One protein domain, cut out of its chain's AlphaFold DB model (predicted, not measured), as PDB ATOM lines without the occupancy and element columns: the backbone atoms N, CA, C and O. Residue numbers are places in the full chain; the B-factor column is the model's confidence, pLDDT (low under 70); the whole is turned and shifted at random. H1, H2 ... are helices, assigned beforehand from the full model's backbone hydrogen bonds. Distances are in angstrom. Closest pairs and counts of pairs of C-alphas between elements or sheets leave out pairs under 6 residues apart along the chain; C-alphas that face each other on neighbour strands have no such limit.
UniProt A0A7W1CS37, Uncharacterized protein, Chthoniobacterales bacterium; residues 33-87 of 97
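What this domain is: This is residues 33 to 87 of the 97 residues of an uncharacterized protein of Chthoniobacterales bacterium (UniProt A0A7W1CS37). A long helix, H1, and a short one, H2, which folds back beside its last turns, make an uneven helical hairpin; after H2 a long loop runs out, turns near Asn 73 and comes back. Residues 33 to 42 of H1 stick out as a free arm. The printed part has 55 residues, with two named helices in the order H1, H2 and no named strand; its class is all helix, though under half of the residues are in named elements. It is loose, with a radius of gyration of the C-alphas of 12.8 A and spans of 34 by 25 by 22 A.

Where its parts are: H1, residues 33 to 52, begins at C-alpha 33 (-58.515, 16.374, -0.930) and measures 28.4 A. H2, residues 56 to 61, ends at C-alpha 61 (-36.401, 12.901, -9.754).

How they stand to each other: H1 touches H2 with residues 47 to 51 alone; the closest C-alphas, of Ala 50 and Val 59, are 5.9 A apart. This hairpin has a shallow tilt of 21 degrees, opposite ways. In H1 and H2 every O i to N i+4 pair is within hydrogen-bond range.

The domain as a whole: The C-alphas farthest apart, of Ala 34 and Gly 87, are 38.2 A apart. The printed part has no cut. The H1 to H2 link is tight. Residues 83 to 87 have pLDDT under 70.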
ATOM      1  N   ARG A  33     -58.474  17.568  -0.072       84.56
ATOM      2  CA  ARG A  33     -58.515  16.374  -0.930       84.56
ATOM      3  C   ARG A  33     -58.563  16.715  -2.420       84.56
ATOM      4  O   ARG A  33     -57.770  16.165  -3.173       84.56
ATOM      5  N   ALA A  34     -59.456  17.613  -2.839       88.19
ATOM      6  CA  ALA A  34     -59.580  17.997  -4.249       88.19
ATOM      7  C   ALA A  34     -58.329  18.735  -4.762       88.19
ATOM      8  O   ALA A  34     -57.870  18.488  -5.876       88.19
ATOM      9  N   ALA A  35     -57.738  19.599  -3.930       88.50
ATOM     10  CA  ALA A  35     -56.482  20.276  -4.248       88.50
ATOM     11  C   ALA A  35     -55.304  19.288  -4.342       88.50
ATOM     12  O   ALA A  35     -54.517  19.352  -5.289       88.50
ATOM     13  N   THR A  36     -55.214  18.333  -3.411       90.19
ATOM     14  CA  THR A  36     -54.222  17.251  -3.453       90.19
ATOM     15  C   THR A  36     -54.403  16.392  -4.700       90.19
ATOM     16  O   THR A  36     -53.428  16.130  -5.393       90.19
ATOM     17  N   GLU A  37     -55.632  15.991  -5.036       93.12
ATOM     18  CA  GLU A  37     -55.907  15.211  -6.248       93.12
ATOM     19  C   GLU A  37     -55.467  15.959  -7.508       93.12
ATOM     20  O   GLU A  37     -54.788  15.385  -8.359       93.12
ATOM     21  N   ARG A  38     -55.809  17.245  -7.618       93.69
ATOM     22  CA  ARG A  38     -55.385  18.073  -8.748       93.69
ATOM     23  C   ARG A  38     -53.861  18.123  -8.864       93.69
ATOM     24  O   ARG A  38     -53.333  17.895  -9.945       93.69
ATOM     25  N   THR A  39     -53.176  18.332  -7.742       93.44
ATOM     26  CA  THR A  39     -51.708  18.351  -7.688       93.44
ATOM     27  C   THR A  39     -51.119  17.011  -8.138       93.44
ATOM     28  O   THR A  39     -50.180  16.986  -8.926       93.44
ATOM     29  N   LEU A  40     -51.690  15.884  -7.697       93.75
ATOM     30  CA  LEU A  40     -51.243  14.549  -8.109       93.75
ATOM     31  C   LEU A  40     -51.416  14.323  -9.615       93.75
ATOM     32  O   LEU A  40     -50.512  13.787 -10.249       93.75
ATOM     33  N   ARG A  41     -52.537  14.764 -10.200       96.19
ATOM     34  CA  ARG A  41     -52.771  14.675 -11.654       96.19
ATOM     35  C   ARG A  41     -51.794  15.538 -12.447       96.19
ATOM     36  O   ARG A  41     -51.308  15.111 -13.487       96.19
ATOM     37  N   GLU A  42     -51.491  16.740 -11.968       96.38
ATOM     38  CA  GLU A  42     -50.511  17.621 -12.609       96.38
ATOM     39  C   GLU A  42     -49.103  17.005 -12.574       96.38
ATOM     40  O   GLU A  42     -48.409  17.004 -13.591       96.38
ATOM     41  N   VAL A  43     -48.704  16.409 -11.445       96.44
ATOM     42  CA  VAL A  43     -47.429  15.680 -11.323       96.44
ATOM     43  C   VAL A  43     -47.390  14.450 -12.238       96.44
ATOM     44  O   VAL A  43     -46.367  14.208 -12.874       96.44
ATOM     45  N   ASP A  44     -48.495  13.713 -12.368       95.62
ATOM     46  CA  ASP A  44     -48.610  12.563 -13.278       95.62
ATOM     47  C   ASP A  44     -48.402  12.965 -14.748       95.62
ATOM     48  O   ASP A  44     -47.600  12.357 -15.457       95.62
ATOM     49  N   VAL A  45     -49.021  14.067 -15.189       98.00
ATOM     50  CA  VAL A  45     -48.812  14.620 -16.540       98.00
ATOM     51  C   VAL A  45     -47.343  14.992 -16.772       98.00
ATOM     52  O   VAL A  45     -46.785  14.699 -17.832       98.00
ATOM     53  N   GLN A  46     -46.689  15.615 -15.789       97.12
ATOM     54  CA  GLN A  46     -45.277  15.990 -15.900       97.12
ATOM     55  C   GLN A  46     -44.342  14.774 -15.926       97.12
ATOM     56  O   GLN A  46     -43.344  14.782 -16.657       97.12
ATOM     57  N   TRP A  47     -44.656  13.730 -15.154       96.31
ATOM     58  CA  TRP A  47     -43.942  12.455 -15.187       96.31
ATOM     59  C   TRP A  47     -44.101  11.768 -16.548       96.31
ATOM     60  O   TRP A  47     -43.098  11.393 -17.156       96.31
ATOM     61  N   ALA A  48     -45.329  11.683 -17.075       95.88
ATOM     62  CA  ALA A  48     -45.618  11.068 -18.369       95.88
ATOM     63  C   ALA A  48     -44.902  11.790 -19.520       95.88
ATOM     64  O   ALA A  48     -44.302  11.145 -20.381       95.88
ATOM     65  N   ALA A  49     -44.884  13.127 -19.499       96.12
ATOM     66  CA  ALA A  49     -44.149  13.925 -20.476       96.12
ATOM     67  C   ALA A  49     -42.631  13.668 -20.411       96.12
ATOM     68  O   ALA A  49     -41.989  13.506 -21.449       96.12
ATOM     69  N   ALA A  50     -42.053  13.584 -19.207       95.00
ATOM     70  CA  ALA A  50     -40.636  13.256 -19.028       95.00
ATOM     71  C   ALA A  50     -40.308  11.833 -19.520       95.00
ATOM     72  O   ALA A  50     -39.302  11.630 -20.204       95.00
ATOM     73  N   ALA A  51     -41.182  10.863 -19.238       92.38
ATOM     74  CA  ALA A  51     -41.044   9.490 -19.712       92.38
ATOM     75  C   ALA A  51     -41.115   9.404 -21.245       92.38
ATOM     76  O   ALA A  51     -40.277   8.749 -21.867       92.38
ATOM     77  N   GLN A  52     -42.055  10.119 -21.872       94.38
ATOM     78  CA  GLN A  52     -42.186  10.181 -23.329       94.38
ATOM     79  C   GLN A  52     -40.968  10.842 -23.991       94.38
ATOM     80  O   GLN A  52     -40.508  10.379 -25.035       94.38
ATOM     81  N   ALA A  53     -40.404  11.873 -23.355       96.25
ATOM     82  CA  ALA A  53     -39.164  12.521 -23.778       96.25
ATOM     83  C   ALA A  53     -37.900  11.676 -23.521       96.25
ATOM     84  O   ALA A  53     -36.808  12.085 -23.909       96.25
ATOM     85  N   ARG A  54     -38.029  10.499 -22.884       92.81
ATOM     86  CA  ARG A  54     -36.914   9.636 -22.450       92.81
ATOM     87  C   ARG A  54     -35.916  10.350 -21.529       92.81
ATOM     88  O   ARG A  54     -34.747   9.974 -21.464       92.81
ATOM     89  N   ASP A  55     -36.385  11.354 -20.794       93.75
ATOM     90  CA  ASP A  55     -35.589  12.095 -19.819       93.75
ATOM     91  C   ASP A  55     -35.504  11.291 -18.515       93.75
ATOM     92  O   ASP A  55     -36.276  11.476 -17.572       93.75
ATOM     93  N   PHE A  56     -34.588  10.321 -18.495       90.44
ATOM     94  CA  PHE A  56     -34.453   9.383 -17.383       90.44
ATOM     95  C   PHE A  56     -34.101  10.082 -16.063       90.44
ATOM     96  O   PHE A  56     -34.632   9.717 -15.015       90.44
ATOM     97  N   GLU A  57     -33.238  11.099 -16.098       91.94
ATOM     98  CA  GLU A  57     -32.853  11.849 -14.901       91.94
ATOM     99  C   GLU A  57     -34.068  12.545 -14.280       91.94
ATOM    100  O   GLU A  57     -34.326  12.408 -13.077       91.94
ATOM    101  N   LYS A  58     -34.887  13.196 -15.111       93.00
ATOM    102  CA  LYS A  58     -36.120  13.833 -14.659       93.00
ATOM    103  C   LYS A  58     -37.143  12.818 -14.173       93.00
ATOM    104  O   LYS A  58     -37.726  13.031 -13.113       93.00
ATOM    105  N   VAL A  59     -37.318  11.688 -14.860       92.44
ATOM    106  CA  VAL A  59     -38.201  10.604 -14.392       92.44
ATOM    107  C   VAL A  59     -37.758  10.101 -13.013       92.44
ATOM    108  O   VAL A  59     -38.585   9.967 -12.112       92.44
ATOM    109  N   MET A  60     -36.454   9.914 -12.792       91.56
ATOM    110  CA  MET A  60     -35.906   9.498 -11.496       91.56
ATOM    111  C   MET A  60     -36.028  10.559 -10.400       91.56
ATOM    112  O   MET A  60     -35.991  10.207  -9.216       91.56
ATOM    113  N   SER A  61     -36.190  11.838 -10.743       92.88
ATOM    114  CA  SER A  61     -36.401  12.901  -9.754       92.88
ATOM    115  C   SER A  61     -37.739  12.758  -9.012       92.88
ATOM    116  O   SER A  61     -37.781  13.031  -7.813       92.88
ATOM    117  N   TYR A  62     -38.780  12.221  -9.668       92.50
ATOM    118  CA  TYR A  62     -40.101  11.979  -9.068       92.50
ATOM    119  C   TYR A  62     -40.138  10.794  -8.093       92.50
ATOM    120  O   TYR A  62     -41.044  10.701  -7.266       92.50
ATOM    121  N   TYR A  63     -39.160   9.886  -8.152       90.88
ATOM    122  CA  TYR A  63     -39.067   8.775  -7.208       90.88
ATOM    123  C   TYR A  63     -38.375   9.202  -5.913       90.88
ATOM    124  O   TYR A  63     -37.457  10.025  -5.903       90.88
ATOM    125  N   SER A  64     -38.750   8.581  -4.796       90.44
ATOM    126  CA  SER A  64     -37.990   8.704  -3.553       90.44
ATOM    127  C   SER A  64     -36.669   7.926  -3.637       90.44
ATOM    128  O   SER A  64     -36.482   7.045  -4.480       90.44
ATOM    129  N   ALA A  65     -35.725   8.225  -2.741       87.12
ATOM    130  CA  ALA A  65     -34.457   7.493  -2.659       87.12
ATOM    131  C   ALA A  65     -34.635   5.997  -2.338       87.12
ATOM    132  O   ALA A  65     -33.723   5.217  -2.597       87.12
ATOM    133  N   THR A  66     -35.797   5.607  -1.806       86.31
ATOM    134  CA  THR A  66     -36.144   4.250  -1.367       86.31
ATOM    135  C   THR A  66     -37.267   3.624  -2.193       86.31
ATOM    136  O   THR A  66     -37.820   2.606  -1.783       86.31
ATOM    137  N   ALA A  67     -37.633   4.222  -3.331       87.31
ATOM    138  CA  ALA A  67     -38.686   3.695  -4.187       87.31
ATOM    139  C   ALA A  67     -38.377   2.262  -4.645       87.31
ATOM    140  O   ALA A  67     -37.220   1.910  -4.884       87.31
ATOM    141  N   ILE A  68     -39.423   1.446  -4.762       84.56
ATOM    142  CA  ILE A  68     -39.356   0.070  -5.251       84.56
ATOM    143  C   ILE A  68     -40.187   0.015  -6.527       84.56
ATOM    144  O   ILE A  68     -41.361   0.383  -6.512       84.56
ATOM    145  N   GLU A  69     -39.581  -0.439  -7.616       83.50
ATOM    146  CA  GLU A  69     -40.299  -0.757  -8.845       83.50
ATOM    147  C   GLU A  69     -40.773  -2.213  -8.802       83.50
ATOM    148  O   GLU A  69     -40.058  -3.094  -8.313       83.50
ATOM    149  N   LEU A  70     -41.986  -2.452  -9.299       86.19
ATOM    150  CA  LEU A  70     -42.566  -3.782  -9.443       86.19
ATOM    151  C   LEU A  70     -42.728  -4.088 -10.937       86.19
ATOM    152  O   LEU A  70     -43.725  -3.673 -11.534       86.19
ATOM    153  N   PRO A  71     -41.758  -4.775 -11.559       78.31
ATOM    154  CA  PRO A  71     -41.833  -5.078 -12.975       78.31
ATOM    155  C   PRO A  71     -42.905  -6.149 -13.240       78.31
ATOM    156  O   PRO A  71     -43.117  -7.038 -12.407       78.31
ATOM    157  N   PRO A  72     -43.570  -6.126 -14.407       83.06
ATOM    158  CA  PRO A  72     -44.511  -7.175 -14.779       83.06
ATOM    159  C   PRO A  72     -43.839  -8.553 -14.793       83.06
ATOM    160  O   PRO A  72     -42.840  -8.755 -15.479       83.06
ATOM    161  N   ASN A  73     -44.424  -9.522 -14.085       84.56
ATOM    162  CA  ASN A  73     -43.947 -10.910 -14.000       84.56
ATOM    163  C   ASN A  73     -42.536 -11.086 -13.403       84.56
ATOM    164  O   ASN A  73     -41.915 -12.133 -13.601       84.56
ATOM    165  N   GLU A  74     -42.024 -10.096 -12.667       79.19
ATOM    166  CA  GLU A  74     -40.744 -10.195 -11.962       79.19
ATOM    167  C   GLU A  74     -40.908  -9.914 -10.462       79.19
ATOM    168  O   GLU A  74     -41.836  -9.212 -10.053       79.19
ATOM    169  N   PRO A  75     -40.007 -10.440  -9.613       80.75
ATOM    170  CA  PRO A  75     -39.929 -10.013  -8.224       80.75
ATOM    171  C   PRO A  75     -39.675  -8.496  -8.112       80.75
ATOM    172  O   PRO A  75     -39.026  -7.923  -8.992       80.75
ATOM    173  N   PRO A  76     -40.113  -7.848  -7.017       77.88
ATOM    174  CA  PRO A  76     -39.837  -6.435  -6.778       77.88
ATOM    175  C   PRO A  76     -38.338  -6.124  -6.862       77.88
ATOM    176  O   PRO A  76     -37.503  -6.878  -6.351       77.88
ATOM    177  N   ALA A  77     -37.994  -4.980  -7.453       78.44
ATOM    178  CA  ALA A  77     -36.622  -4.497  -7.453       78.44
ATOM    179  C   ALA A  77     -36.144  -4.217  -6.016       78.44
ATOM    180  O   ALA A  77     -36.926  -3.936  -5.105       78.44
ATOM    181  N   ARG A  78     -34.826  -4.247  -5.791       77.88
ATOM    182  CA  ARG A  78     -34.268  -3.807  -4.502       77.88
ATOM    183  C   ARG A  78     -34.651  -2.334  -4.268       77.88
ATOM    184  O   ARG A  78     -34.535  -1.555  -5.214       77.88
ATOM    185  N   PRO A  79     -35.001  -1.917  -3.038       77.81
ATOM    186  CA  PRO A  79     -35.276  -0.516  -2.747       77.81
ATOM    187  C   PRO A  79     -34.173   0.424  -3.244       77.81
ATOM    188  O   PRO A  79     -32.985   0.208  -2.986       77.81
ATOM    189  N   GLY A  80     -34.596   1.480  -3.931       75.12
ATOM    190  CA  GLY A  80     -33.802   2.647  -4.279       75.12
ATOM    191  C   GLY A  80     -33.551   2.864  -5.769       75.12
ATOM    192  O   GLY A  80     -33.503   1.936  -6.572       75.12
ATOM    193  N   LYS A  81     -33.326   4.136  -6.128       76.75
ATOM    194  CA  LYS A  81     -33.228   4.625  -7.521       76.75
ATOM    195  C   LYS A  81     -32.184   3.894  -8.371       76.75
ATOM    196  O   LYS A  81     -32.356   3.744  -9.574       76.75
ATOM    197  N   ARG A  82     -31.100   3.399  -7.752       70.06
ATOM    198  CA  ARG A  82     -30.056   2.622  -8.450       70.06
ATOM    199  C   ARG A  82     -30.576   1.309  -9.042       70.06
ATOM    200  O   ARG A  82     -29.956   0.802  -9.971       70.06
ATOM    201  N   SER A  83     -31.660   0.757  -8.504       65.88
ATOM    202  CA  SER A  83     -32.252  -0.503  -8.965       65.88
ATOM    203  C   SER A  83     -33.199  -0.327 -10.153       65.88
ATOM    204  O   SER A  83     -33.465  -1.305 -10.835       65.88
ATOM    205  N   ILE A  84     -33.668   0.903 -10.392       68.19
ATOM    206  CA  ILE A  84     -34.639   1.291 -11.434       68.19
ATOM    207  C   ILE A  84     -33.915   1.714 -12.735       68.19
ATOM    208  O   ILE A  84     -34.519   1.950 -13.775       68.19
ATOM    209  N   ASN A  85     -32.581   1.825 -12.706       69.94
ATOM    210  CA  ASN A  85     -31.802   2.296 -13.848       69.94
ATOM    211  C   ASN A  85     -31.680   1.228 -14.959       69.94
ATOM    212  O   ASN A  85     -31.059   0.189 -14.713       69.94
ATOM    213  N   PRO A  86     -32.164   1.497 -16.193       57.78
ATOM    214  CA  PRO A  86     -32.126   0.558 -17.319       57.78
ATOM    215  C   PRO A  86     -30.708   0.243 -17.826       57.78
ATOM    216  O   PRO A  86     -30.529  -0.700 -18.589       57.78
ATOM    217  N   GLY A  87     -29.681   0.986 -17.395       58.03
ATOM    218  CA  GLY A  87     -28.280   0.702 -17.728       58.03
ATOM    219  C   GLY A  87     -27.668  -0.501 -16.994       58.03
ATOM    220  O   GLY A  87     -26.496  -0.810 -17.210       58.03
TER     221      GLY A  87